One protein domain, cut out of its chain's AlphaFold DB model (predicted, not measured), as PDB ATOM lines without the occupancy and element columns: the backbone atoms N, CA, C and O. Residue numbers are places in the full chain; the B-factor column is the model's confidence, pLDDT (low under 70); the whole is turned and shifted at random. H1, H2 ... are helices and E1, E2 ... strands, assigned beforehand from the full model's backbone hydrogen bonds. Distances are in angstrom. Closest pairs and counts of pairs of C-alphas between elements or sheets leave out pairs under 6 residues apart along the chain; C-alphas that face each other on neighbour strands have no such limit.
ATOM      1  N   LEU A 542      -7.092 -12.334  16.923       94.25
ATOM      2  CA  LEU A 542      -8.158 -12.362  15.904       94.25
ATOM      3  C   LEU A 542      -8.125 -13.649  15.063       94.25
ATOM      4  O   LEU A 542      -9.130 -14.027  14.466       94.25
ATOM      5  N   ASP A 543      -6.982 -14.324  15.030       90.25
ATOM      6  CA  ASP A 543      -6.779 -15.647  14.444       90.25
ATOM      7  C   ASP A 543      -7.631 -16.751  15.090       90.25
ATOM      8  O   ASP A 543      -7.957 -17.729  14.415       90.25
ATOM      9  N   LEU A 544      -8.134 -16.541  16.311       90.50
ATOM     10  CA  LEU A 544      -9.159 -17.391  16.939       90.50
ATOM     11  C   LEU A 544     -10.420 -17.586  16.072       90.50
ATOM     12  O   LEU A 544     -11.177 -18.526  16.286       90.50
ATOM     13  N   LEU A 545     -10.662 -16.730  15.069       90.69
ATOM     14  CA  LEU A 545     -11.756 -16.909  14.105       90.69
ATOM     15  C   LEU A 545     -11.660 -18.210  13.289       90.69
ATOM     16  O   LEU A 545     -12.679 -18.662  12.768       90.69
ATOM     17  N   PHE A 546     -10.468 -18.791  13.149       82.75
ATOM     18  CA  PHE A 546     -10.251 -20.040  12.408       82.75
ATOM     19  C   PHE A 546      -9.324 -21.031  13.130       82.75
ATOM     20  O   PHE A 546      -9.093 -22.119  12.601       82.75
ATOM     21  N   GLU A 547      -8.790 -20.690  14.305       82.38
ATOM     22  CA  GLU A 547      -8.092 -21.638  15.180       82.38
ATOM     23  C   GLU A 547      -9.055 -22.248  16.209       82.38
ATOM     24  O   GLU A 547     -10.009 -21.611  16.654       82.38
ATOM     25  N   GLU A 548      -8.793 -23.498  16.585       82.31
ATOM     26  CA  GLU A 548      -9.383 -24.120  17.769       82.31
ATOM     27  C   GLU A 548      -8.741 -23.514  19.021       82.31
ATOM     28  O   GLU A 548      -7.515 -23.366  19.086       82.31
ATOM     29  N   PHE A 549      -9.552 -23.166  20.020       83.94
ATOM     30  CA  PHE A 549      -9.045 -22.661  21.292       83.94
ATOM     31  C   PHE A 549      -9.876 -23.121  22.483       83.94
ATOM     32  O   PHE A 549     -11.066 -23.408  22.375       83.94
ATOM     33  N   GLU A 550      -9.230 -23.150  23.646       85.31
ATOM     34  CA  GLU A 550      -9.868 -23.464  24.919       85.31
ATOM     35  C   GLU A 550     -10.180 -22.177  25.686       85.31
ATOM     36  O   GLU A 550      -9.379 -21.240  25.736       85.31
ATOM     37  N   THR A 551     -11.348 -22.141  26.319       85.25
ATOM     38  CA  THR A 551     -11.755 -21.080  27.239       85.25
ATOM     39  C   THR A 551     -12.406 -21.675  28.485       85.25
ATOM     40  O   THR A 551     -12.837 -22.822  28.469       85.25
ATOM     41  N   GLU A 552     -12.473 -20.935  29.588       86.81
ATOM     42  CA  GLU A 552     -13.060 -21.434  30.834       86.81
ATOM     43  C   GLU A 552     -14.510 -20.968  30.977       86.81
ATOM     44  O   GLU A 552     -14.827 -19.789  30.800       86.81
ATOM     45  N   CYS A 553     -15.407 -21.886  31.343       87.44
ATOM     46  CA  CYS A 553     -16.762 -21.510  31.721       87.44
ATOM     47  C   CYS A 553     -16.720 -20.673  33.014       87.44
ATOM     48  O   CYS A 553     -16.265 -21.183  34.041       87.44
ATOM     49  N   PRO A 554     -17.261 -19.443  33.030       90.44
ATOM     50  CA  PRO A 554     -17.194 -18.576  34.209       90.44
ATOM     51  C   PRO A 554     -18.005 -19.100  35.406       90.44
ATOM     52  O   PRO A 554     -17.748 -18.697  36.537       90.44
ATOM     53  N   GLU A 555     -18.967 -20.001  35.179       90.44
ATOM     54  CA  GLU A 555     -19.825 -20.552  36.237       90.44
ATOM     55  C   GLU A 555     -19.213 -21.778  36.933       90.44
ATOM     56  O   GLU A 555     -19.293 -21.903  38.154       90.44
ATOM     57  N   CYS A 556     -18.608 -22.709  36.182       89.38
ATOM     58  CA  CYS A 556     -18.095 -23.971  36.737       89.38
ATOM     59  C   CYS A 556     -16.578 -24.172  36.589       89.38
ATOM     60  O   CYS A 556     -16.045 -25.118  37.168       89.38
ATOM     61  N   GLY A 557     -15.886 -23.313  35.833       87.56
ATOM     62  CA  GLY A 557     -14.450 -23.415  35.558       87.56
ATOM     63  C   GLY A 557     -14.058 -24.560  34.619       87.56
ATOM     64  O   GLY A 557     -12.877 -24.873  34.507       87.56
ATOM     65  N   ALA A 558     -15.022 -25.225  33.972       81.38
ATOM     66  CA  ALA A 558     -14.719 -26.258  32.988       81.38
ATOM     67  C   ALA A 558     -14.036 -25.643  31.762       81.38
ATOM     68  O   ALA A 558     -14.471 -24.596  31.276       81.38
ATOM     69  N   ALA A 559     -13.007 -26.318  31.250       83.75
ATOM     70  CA  ALA A 559     -12.436 -25.994  29.953       83.75
ATOM     71  C   ALA A 559     -13.459 -26.327  28.858       83.75
ATOM     72  O   ALA A 559     -14.024 -27.420  28.828       83.75
ATOM     73  N   VAL A 560     -13.709 -25.364  27.982       82.19
ATOM     74  CA  VAL A 560     -14.636 -25.438  26.859       82.19
ATOM     75  C   VAL A 560     -13.829 -25.211  25.591       82.19
ATOM     76  O   VAL A 560     -13.246 -24.141  25.412       82.19
ATOM     77  N   CYS A 561     -13.788 -26.218  24.722       83.19
ATOM     78  CA  CYS A 561     -13.184 -26.083  23.405       83.19
ATOM     79  C   CYS A 561     -14.153 -25.366  22.452       83.19
ATOM     80  O   CYS A 561     -15.345 -25.679  22.423       83.19
ATOM     81  N   VAL A 562     -13.644 -24.388  21.701       85.75
ATOM     82  CA  VAL A 562     -14.410 -23.547  20.781       85.75
ATOM     83  C   VAL A 562     -13.777 -23.583  19.389       85.75
ATOM     84  O   VAL A 562     -12.605 -23.249  19.217       85.75
ATOM     85  N   LEU A 563     -14.586 -23.927  18.380       85.19
ATOM     86  CA  LEU A 563     -14.245 -23.811  16.960       85.19
ATOM     87  C   LEU A 563     -15.249 -22.886  16.267       85.19
ATOM     88  O   LEU A 563     -16.445 -23.158  16.239       85.19
ATOM     89  N   LEU A 564     -14.775 -21.778  15.692       85.56
ATOM     90  CA  LEU A 564     -15.647 -20.753  15.093       85.56
ATOM     91  C   LEU A 564     -15.743 -20.841  13.570       85.56
ATOM     92  O   LEU A 564     -16.722 -20.362  12.995       85.56
ATOM     93  N   GLY A 565     -14.723 -21.421  12.938       79.50
ATOM     94  CA  GLY A 565     -14.502 -21.393  11.498       79.50
ATOM     95  C   GLY A 565     -15.341 -22.397  10.705       79.50
ATOM     96  O   GLY A 565     -16.526 -22.620  10.966       79.50
ATOM     97  N   GLU A 566     -14.711 -23.005   9.699       72.88
ATOM     98  CA  GLU A 566     -15.324 -24.042   8.854       72.88
ATOM     99  C   GLU A 566     -15.758 -25.280   9.656       72.88
ATOM    100  O   GLU A 566     -16.771 -25.881   9.315       72.88
ATOM    101  N   TYR A 567     -15.059 -25.587  10.753       72.81
ATOM    102  CA  TYR A 567     -15.255 -26.775  11.598       72.81
ATOM    103  C   TYR A 567     -16.090 -26.505  12.860       72.81
ATOM    104  O   TYR A 567     -15.930 -27.170  13.879       72.81
ATOM    105  N   ALA A 568     -16.953 -25.486  12.846       73.62
ATOM    106  CA  ALA A 568     -17.761 -25.147  14.022       73.62
ATOM    107  C   ALA A 568     -18.782 -26.232  14.405       73.62
ATOM    108  O   ALA A 568     -19.276 -26.245  15.526       73.62
ATOM    109  N   ASP A 569     -19.109 -27.137  13.486       72.69
ATOM    110  CA  ASP A 569     -19.930 -28.322  13.731       72.69
ATOM    111  C   ASP A 569     -19.198 -29.427  14.506       72.69
ATOM    112  O   ASP A 569     -19.851 -30.294  15.084       72.69
ATOM    113  N   GLU A 570     -17.865 -29.378  14.561       76.00
ATOM    114  CA  GLU A 570     -17.027 -30.261  15.383       76.00
ATOM    115  C   GLU A 570     -16.828 -29.718  16.813       76.00
ATOM    116  O   GLU A 570     -16.186 -30.359  17.639       76.00
ATOM    117  N   CYS A 571     -17.385 -28.541  17.120       73.94
ATOM    118  CA  CYS A 571     -17.300 -27.910  18.432       73.94
ATOM    119  C   CYS A 571     -18.176 -28.642  19.461       73.94
ATOM    120  O   CYS A 571     -19.389 -28.762  19.282       73.94
ATOM    121  N   ASP A 572     -17.580 -29.064  20.581       72.06
ATOM    122  CA  ASP A 572     -18.307 -29.698  21.694       72.06
ATOM    123  C   ASP A 572     -19.315 -28.740  22.356       72.06
ATOM    124  O   ASP A 572     -20.341 -29.165  22.895       72.06
ATOM    125  N   ALA A 573     -19.029 -27.436  22.328       79.19
ATOM    126  CA  ALA A 573     -19.919 -26.404  22.839       79.19
ATOM    127  C   ALA A 573     -20.932 -25.956  21.780       79.19
ATOM    128  O   ALA A 573     -20.569 -25.631  20.649       79.19
ATOM    129  N   GLU A 574     -22.203 -25.835  22.168       89.69
ATOM    130  CA  GLU A 574     -23.213 -25.231  21.298       89.69
ATOM    131  C   GLU A 574     -22.950 -23.724  21.169       89.69
ATOM    132  O   GLU A 574     -23.007 -22.982  22.157       89.69
ATOM    133  N   LEU A 575     -22.678 -23.266  19.946       92.12
ATOM    134  CA  LEU A 575     -22.432 -21.859  19.643       92.12
ATOM    135  C   LEU A 575     -23.716 -21.136  19.244       92.12
ATOM    136  O   LEU A 575     -24.491 -21.589  18.404       92.12
ATOM    137  N   HIS A 576     -23.886 -19.940  19.798       94.31
ATOM    138  CA  HIS A 576     -25.004 -19.045  19.543       94.31
ATOM    139  C   HIS A 576     -24.476 -17.738  18.949       94.31
ATOM    140  O   HIS A 576     -24.072 -16.847  19.708       94.31
ATOM    141  N   PRO A 577     -24.474 -17.599  17.612       95.50
ATOM    142  CA  PRO A 577     -24.005 -16.386  16.960       95.50
ATOM    143  C   PRO A 577     -24.821 -15.166  17.403       95.50
ATOM    144  O   PRO A 577     -26.048 -15.236  17.507       95.50
ATOM    145  N   ALA A 578     -24.151 -14.040  17.639       96.62
ATOM    146  CA  ALA A 578     -24.819 -12.764  17.866       96.62
ATOM    147  C   ALA A 578     -25.559 -12.303  16.604       96.62
ATOM    148  O   ALA A 578     -25.097 -12.518  15.478       96.62
ATOM    149  N   SER A 579     -26.684 -11.604  16.774       95.31
ATOM    150  CA  SER A 579     -27.287 -10.904  15.642       95.31
ATOM    151  C   SER A 579     -26.311  -9.833  15.127       95.31
ATOM    152  O   SER A 579     -25.733  -9.104  15.937       95.31
ATOM    153  N   PRO A 580     -26.141  -9.658  13.803       94.25
ATOM    154  CA  PRO A 580     -25.293  -8.597  13.257       94.25
ATOM    155  C   PRO A 580     -25.622  -7.190  13.781       94.25
ATOM    156  O   PRO A 580     -24.724  -6.358  13.892       94.25
ATOM    157  N   ASP A 581     -26.890  -6.932  14.121       93.31
ATOM    158  CA  ASP A 581     -27.358  -5.650  14.671       93.31
ATOM    159  C   ASP A 581     -27.027  -5.474  16.168       93.31
ATOM    160  O   ASP A 581     -27.073  -4.356  16.683       93.31
ATOM    161  N   GLU A 582     -26.692  -6.561  16.867       92.94
ATOM    162  CA  GLU A 582     -26.309  -6.575  18.287       92.94
ATOM    163  C   GLU A 582     -24.792  -6.450  18.481       92.94
ATOM    164  O   GLU A 582     -24.332  -6.139  19.582       92.94
ATOM    165  N   LEU A 583     -24.002  -6.644  17.420       95.75
ATOM    166  CA  LEU A 583     -22.559  -6.452  17.472       95.75
ATOM    167  C   LEU A 583     -22.226  -4.997  17.830       95.75
ATOM    168  O   LEU A 583     -22.727  -4.044  17.229       95.75
ATOM    169  N   THR A 584     -21.291  -4.814  18.762       93.06
ATOM    170  CA  THR A 584     -20.760  -3.497  19.142       93.06
ATOM    171  C   THR A 584     -19.229  -3.490  19.127       93.06
ATOM    172  O   THR A 584     -18.586  -4.515  18.892       93.06
ATOM    173  N   GLY A 585     -18.621  -2.313  19.306       94.50
ATOM    174  CA  GLY A 585     -17.171  -2.176  19.477       94.50
ATOM    175  C   GLY A 585     -16.340  -2.806  18.351       94.50
ATOM    176  O   GLY A 585     -16.546  -2.515  17.168       94.50
ATOM    177  N   ILE A 586     -15.369  -3.644  18.731       95.06
ATOM    178  CA  ILE A 586     -14.465  -4.318  17.789       95.06
ATOM    179  C   ILE A 586     -15.201  -5.369  16.952       95.06
ATOM    180  O   ILE A 586     -14.965  -5.415  15.746       95.06
ATOM    181  N   GLY A 587     -16.147  -6.118  17.526       95.69
ATOM    182  CA  GLY A 587     -16.940  -7.107  16.786       95.69
ATOM    183  C   GLY A 587     -17.706  -6.484  15.619       95.69
ATOM    184  O   GLY A 587     -17.533  -6.893  14.471       95.69
ATOM    185  N   ALA A 588     -18.448  -5.398  15.870       97.38
ATOM    186  CA  ALA A 588     -19.167  -4.666  14.817       97.38
ATOM    187  C   ALA A 588     -18.231  -4.154  13.719       97.38
ATOM    188  O   ALA A 588     -18.545  -4.180  12.527       97.38
ATOM    189  N   ARG A 589     -17.057  -3.674  14.134       96.62
ATOM    190  CA  ARG A 589     -16.059  -3.121  13.232       96.62
ATOM    191  C   ARG A 589     -15.455  -4.193  12.327       96.62
ATOM    192  O   ARG A 589     -15.398  -3.975  11.119       96.62
ATOM    193  N   VAL A 590     -15.000  -5.319  12.880       96.56
ATOM    194  CA  VAL A 590     -14.407  -6.417  12.095       96.56
ATOM    195  C   VAL A 590     -15.455  -7.045  11.181       96.56
ATOM    196  O   VAL A 590     -15.181  -7.230   9.997       96.56
ATOM    197  N   HIS A 591     -16.681  -7.239  11.672       97.62
ATOM    198  CA  HIS A 591     -17.811  -7.693  10.864       97.62
ATOM    199  C   HIS A 591     -18.072  -6.762   9.664       97.62
ATOM    200  O   HIS A 591     -18.169  -7.213   8.521       97.62
ATOM    201  N   ALA A 592     -18.107  -5.442   9.883       96.50
ATOM    202  CA  ALA A 592     -18.283  -4.468   8.806       96.50
ATOM    203  C   ALA A 592     -17.105  -4.446   7.815       96.50
ATOM    204  O   ALA A 592     -17.327  -4.291   6.612       96.50
ATOM    205  N   MET A 593     -15.864  -4.618   8.290       95.06
ATOM    206  CA  MET A 593     -14.692  -4.761   7.414       95.06
ATOM    207  C   MET A 593     -14.817  -6.006   6.529       95.06
ATOM    208  O   MET A 593     -14.606  -5.910   5.321       95.06
ATOM    209  N   ALA A 594     -15.202  -7.146   7.109       95.25
ATOM    210  CA  ALA A 594     -15.391  -8.402   6.392       95.25
ATOM    211  C   ALA A 594     -16.488  -8.278   5.323       95.25
ATOM    212  O   ALA A 594     -16.234  -8.541   4.145       95.25
ATOM    213  N   LEU A 595     -17.671  -7.768   5.683       94.75
ATOM    214  CA  LEU A 595     -18.755  -7.534   4.723       94.75
ATOM    215  C   LEU A 595     -18.368  -6.537   3.625       94.75
ATOM    216  O   LEU A 595     -18.659  -6.772   2.451       94.75
ATOM    217  N   GLY A 596     -17.680  -5.449   3.979       92.38
ATOM    218  CA  GLY A 596     -17.201  -4.452   3.019       92.38
ATOM    219  C   GLY A 596     -16.213  -5.020   1.994       92.38
ATOM    220  O   GLY A 596     -16.194  -4.564   0.852       92.38
ATOM    221  N   ALA A 597     -15.443  -6.042   2.375       90.56
ATOM    222  CA  ALA A 597     -14.524  -6.770   1.501       90.56
ATOM    223  C   ALA A 597     -15.167  -7.982   0.793       90.56
ATOM    224  O   ALA A 597     -14.489  -8.692   0.047       90.56
ATOM    225  N   GLY A 598     -16.461  -8.243   1.018       91.44
ATOM    226  CA  GLY A 598     -17.165  -9.408   0.476       91.44
ATOM    227  C   GLY A 598     -16.748 -10.737   1.115       91.44
ATOM    228  O   GLY A 598     -16.816 -11.772   0.457       91.44
ATOM    229  N   ARG A 599     -16.277 -10.722   2.367       92.81
ATOM    230  CA  ARG A 599     -15.918 -11.904   3.168       92.81
ATOM    231  C   ARG A 599     -17.071 -12.303   4.079       92.81
ATOM    232  O   ARG A 599     -17.037 -12.071   5.282       92.81
ATOM    233  N   CYS A 600     -18.116 -12.873   3.484       93.12
ATOM    234  CA  CYS A 600     -19.302 -13.289   4.235       93.12
ATOM    235  C   CYS A 600     -18.991 -14.392   5.259       93.12
ATOM    236  O   CYS A 600     -19.558 -14.366   6.341       93.12
ATOM    237  N   GLU A 601     -18.074 -15.311   4.943       93.38
ATOM    238  CA  GLU A 601     -17.639 -16.373   5.866       93.38
ATOM    239  C   GLU A 601     -16.957 -15.804   7.118       93.38
ATOM    240  O   GLU A 601     -17.366 -16.107   8.228       93.38
ATOM    241  N   VAL A 602     -16.012 -14.871   6.952       94.94
ATOM    242  CA  VAL A 602     -15.345 -14.209   8.081       94.94
ATOM    243  C   VAL A 602     -16.343 -13.383   8.894       94.94
ATOM    244  O   VAL A 602     -16.259 -13.355  10.117       94.94
ATOM    245  N   ALA A 603     -17.303 -12.720   8.242       96.06
ATOM    246  CA  ALA A 603     -18.359 -11.999   8.950       96.06
ATOM    247  C   ALA A 603     -19.198 -12.943   9.828       96.06
ATOM    248  O   ALA A 603     -19.498 -12.596  10.967       96.06
ATOM    249  N   ASP A 604     -19.511 -14.144   9.345       95.19
ATOM    250  CA  ASP A 604     -20.205 -15.169  10.125       95.19
ATOM    251  C   ASP A 604     -19.345 -15.727  11.275       95.19
ATOM    252  O   ASP A 604     -19.823 -15.909  12.387       95.19
ATOM    253  N   TRP A 605     -18.039 -15.914  11.077       95.94
ATOM    254  CA  TRP A 605     -17.148 -16.304  12.179       95.94
ATOM    255  C   TRP A 605     -17.095 -15.231  13.275       95.94
ATOM    256  O   TRP A 605     -17.063 -15.548  14.463       95.94
ATOM    257  N   VAL A 606     -17.158 -13.949  12.898       97.06
ATOM    258  CA  VAL A 606     -17.200 -12.830  13.852       97.06
ATOM    259  C   VAL A 606     -18.497 -12.832  14.666       97.06
ATOM    260  O   VAL A 606     -18.442 -12.549  15.861       97.06
ATOM    261  N   THR A 607     -19.655 -13.172  14.088       97.19
ATOM    262  CA  THR A 607     -20.900 -13.265  14.879       97.19
ATOM    263  C   THR A 607     -20.830 -14.387  15.912       97.19
ATOM    264  O   THR A 607     -21.391 -14.241  16.995       97.19
ATOM    265  N   ARG A 608     -20.110 -15.477  15.621       95.44
ATOM    266  CA  ARG A 608     -19.856 -16.572  16.571       95.44
ATOM    267  C   ARG A 608     -18.873 -16.155  17.668       95.44
ATOM    268  O   ARG A 608     -19.175 -16.355  18.840       95.44
ATOM    269  N   LEU A 609     -17.754 -15.514  17.308       95.44
ATOM    270  CA  LEU A 609     -16.742 -15.035  18.264       95.44
ATOM    271  C   LEU A 609     -17.322 -14.045  19.279       95.44
ATOM    272  O   LEU A 609     -17.029 -14.125  20.464       95.44
ATOM    273  N   PHE A 610     -18.142 -13.107  18.809       96.19
ATOM    274  CA  PHE A 610     -18.810 -12.102  19.643       96.19
ATOM    275  C   PHE A 610     -20.231 -12.531  20.044       96.19
ATOM    276  O   PHE A 610     -21.064 -11.697  20.396       96.19
ATOM    277  N   GLY A 611     -20.516 -13.831  19.934       95.69
ATOM    278  CA  GLY A 611     -21.739 -14.476  20.382       95.69
ATOM    279  C   GLY A 611     -21.556 -15.149  21.740       95.69
ATOM    280  O   GLY A 611     -20.754 -14.729  22.573       95.69
ATOM    281  N   HIS A 612     -22.327 -16.210  21.965       95.88
ATOM    282  CA  HIS A 612     -22.297 -16.974  23.210       95.88
ATOM    283  C   HIS A 612     -22.018 -18.453  22.944       95.88
ATOM    284  O   HIS A 612     -22.370 -18.961  21.884       95.88
ATOM    285  N   ALA A 613     -21.483 -19.155  23.936       94.62
ATOM    286  CA  ALA A 613     -21.386 -20.610  23.961       94.62
ATOM    287  C   ALA A 613     -22.195 -21.176  25.137       94.62
ATOM    288  O   ALA A 613     -22.295 -20.540  26.192       94.62
ATOM    289  N   THR A 614     -22.774 -22.363  24.961       94.62
ATOM    290  CA  THR A 614     -23.340 -23.164  26.057       94.62
ATOM    291  C   THR A 614     -22.267 -24.115  26.579       94.62
ATOM    292  O   THR A 614     -21.722 -24.913  25.820       94.62
ATOM    293  N   CYS A 615     -21.973 -24.058  27.879       90.12
ATOM    294  CA  CYS A 615     -21.047 -24.988  28.516       90.12
ATOM    295  C   CYS A 615     -21.614 -26.423  28.494       90.12
ATOM    296  O   CYS A 615     -22.725 -26.621  28.990       90.12
ATOM    297  N   PRO A 616     -20.865 -27.431  28.011       84.50
ATOM    298  CA  PRO A 616     -21.342 -28.817  27.976       84.50
ATOM    299  C   PRO A 616     -21.479 -29.455  29.370       84.50
ATOM    300  O   PRO A 616     -22.219 -30.420  29.530       84.50
ATOM    301  N   GLU A 617     -20.798 -28.919  30.389       86.19
ATOM    302  CA  GLU A 617     -20.782 -29.488  31.746       86.19
ATOM    303  C   GLU A 617     -21.915 -28.969  32.641       86.19
ATOM    304  O   GLU A 617     -22.488 -29.718  33.432       86.19
ATOM    305  N   CYS A 618     -22.224 -27.671  32.567       90.50
ATOM    306  CA  CYS A 618     -23.199 -27.030  33.459       90.50
ATOM    307  C   CYS A 618     -24.345 -26.319  32.731       90.50
ATOM    308  O   CYS A 618     -25.172 -25.692  33.389       90.50
ATOM    309  N   GLU A 619     -24.375 -26.380  31.395       92.56
ATOM    310  CA  GLU A 619     -25.376 -25.742  30.524       92.56
ATOM    311  C   GLU A 619     -25.447 -24.208  30.650       92.56
ATOM    312  O   GLU A 619     -26.321 -23.558  30.070       92.56
ATOM    313  N   ALA A 620     -24.511 -23.593  31.381       92.62
ATOM    314  CA  ALA A 620     -24.433 -22.147  31.496       92.62
ATOM    315  C   ALA A 620     -24.043 -21.522  30.158       92.62
ATOM    316  O   ALA A 620     -23.132 -21.987  29.469       92.62
ATOM    317  N   ARG A 621     -24.717 -20.424  29.820       96.00
ATOM    318  CA  ARG A 621     -24.463 -19.663  28.602       96.00
ATOM    319  C   ARG A 621     -23.562 -18.476  28.920       96.00
ATOM    320  O   ARG A 621     -23.895 -17.680  29.795       96.00
ATOM    321  N   PHE A 622     -22.447 -18.347  28.211       94.56
ATOM    322  CA  PHE A 622     -21.455 -17.295  28.446       94.56
ATOM    323  C   PHE A 622     -20.960 -16.687  27.131       94.56
ATOM    324  O   PHE A 622     -21.055 -17.316  26.079       94.56
ATOM    325  N   GLY A 623     -20.489 -15.440  27.188       94.94
ATOM    326  CA  GLY A 623     -19.953 -14.728  26.029       94.94
ATOM    327  C   GLY A 623     -18.557 -15.230  25.662       94.94
ATOM    328  O   GLY A 623     -17.680 -15.290  26.524       94.94
ATOM    329  N   VAL A 624     -18.362 -15.611  24.397       93.62
ATOM    330  CA  VAL A 624     -17.092 -16.196  23.917       93.62
ATOM    331  C   VAL A 624     -15.992 -15.134  23.876       93.62
ATOM    332  O   VAL A 624     -14.860 -15.378  24.280       93.62
ATOM    333  N   SER A 625     -16.315 -13.925  23.416       93.19
ATOM    334  CA  SER A 625     -15.336 -12.838  23.335       93.19
ATOM    335  C   SER A 625     -14.888 -12.352  24.714       93.19
ATOM    336  O   SER A 625     -13.712 -12.056  24.916       93.19
ATOM    337  N   GLU A 626     -15.815 -12.314  25.669       91.69
ATOM    338  CA  GLU A 626     -15.590 -11.906  27.048       91.69
ATOM    339  C   GLU A 626     -14.645 -12.877  27.753       91.69
ATOM    340  O   GLU A 626     -13.699 -12.434  28.403       91.69
ATOM    341  N   SER A 627     -14.839 -14.186  27.553       87.69
ATOM    342  CA  SER A 627     -13.992 -15.220  28.153       87.69
ATOM    343  C   SER A 627     -12.566 -15.250  27.580       87.69
ATOM    344  O   SER A 627     -11.652 -15.731  28.246       87.69
ATOM    345  N   VAL A 628     -12.348 -14.691  26.383       85.75
ATOM    346  CA  VAL A 628     -11.008 -14.456  25.808       85.75
ATOM    347  C   VAL A 628     -10.368 -13.180  26.366       85.75
ATOM    348  O   VAL A 628      -9.157 -13.134  26.580       85.75
ATOM    349  N   THR A 629     -11.150 -12.119  26.587       86.12
ATOM    350  CA  THR A 629     -10.612 -10.817  27.020       86.12
ATOM    351  C   THR A 629     -10.356 -10.693  28.523       86.12
ATOM    352  O   THR A 629      -9.555  -9.834  28.897       86.12
ATOM    353  N   GLY A 630     -10.980 -11.542  29.350       67.50
ATOM    354  CA  GLY A 630     -10.860 -11.522  30.814       67.50
ATOM    355  C   GLY A 630     -11.841 -10.576  31.490       67.50
ATOM    356  O   GLY A 630     -11.566  -9.353  31.501       67.50
TER     357      GLY A 630
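This is residues 542 to 630 of the 630 residues of an uncharacterized protein of Streptomyces radiopugnans (UniProt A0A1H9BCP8). An elongated domain has the helical hairpin H2 and H3 at one end and two small, separate sheets at the other, the hairpin E1 and E2 and the three strands E3, E4 and E5. H4 reaches between these sheets, and short H1 packs on H3. The 89 printed residues run H1 E1 E2 E3 H2 H3 E4 E5 H4; the larger sheet, ordered E3, E4, E5, and the pair E1, E2 are antiparallel. The class is mixed, helices and strands; the whole is compact, with a radius of gyration of the C-alphas of 12.5 A, and spans 39 by 24 by 18 A.

Find C-alpha 542 at (-8.158, -12.362, 15.904), where H1, residues 542 to 545, begins. Next come E1, 549 to 552, 10.4 A long, E2, 559 to 562, 9.7 A, and E3, 574 to 576. H2, 585 to 596, runs 16.6 A; H3, 600 to 609, runs 14.4 A. Then find E4, 612 to 614, E5, 621 to 623, and H4, 624 to 629, ending at C-alpha 629 (-10.612, -10.817, 27.020).

The hub, H3, touches H2 at the C-alphas of His 591 and Ala 603, 4.7 A apart, at a shallow tilt of 14 degrees, opposite ways. H1 touches H3 at C-alphas 545 and 605, 5.8 A. H3 and H4 only just touch, with 3 pairs of C-alphas within 8 A, the closest being 609 and 625, 5.7 A. Look for N 551 and O 560, 2.9 A, between E1 and E2; N 576 and O 612, 2.8 A, between E3 and E4; N 613 and O 622, 2.9 A, between E4 and E5. H3 and H4 only graze the sheet of E3, E4 and E5, with residues 607 to 609 and 624 to 627. In H2, H3 and H4 every O i to N i+4 pair is within hydrogen-bond range; H1 is too short for one.

The farthest C-alphas, Cys 556 and Ala 597, are 39.4 A apart. The printed part has no cut; E2 to E3 is the long link. Residue 630, the chain's last, has pLDDT under 70.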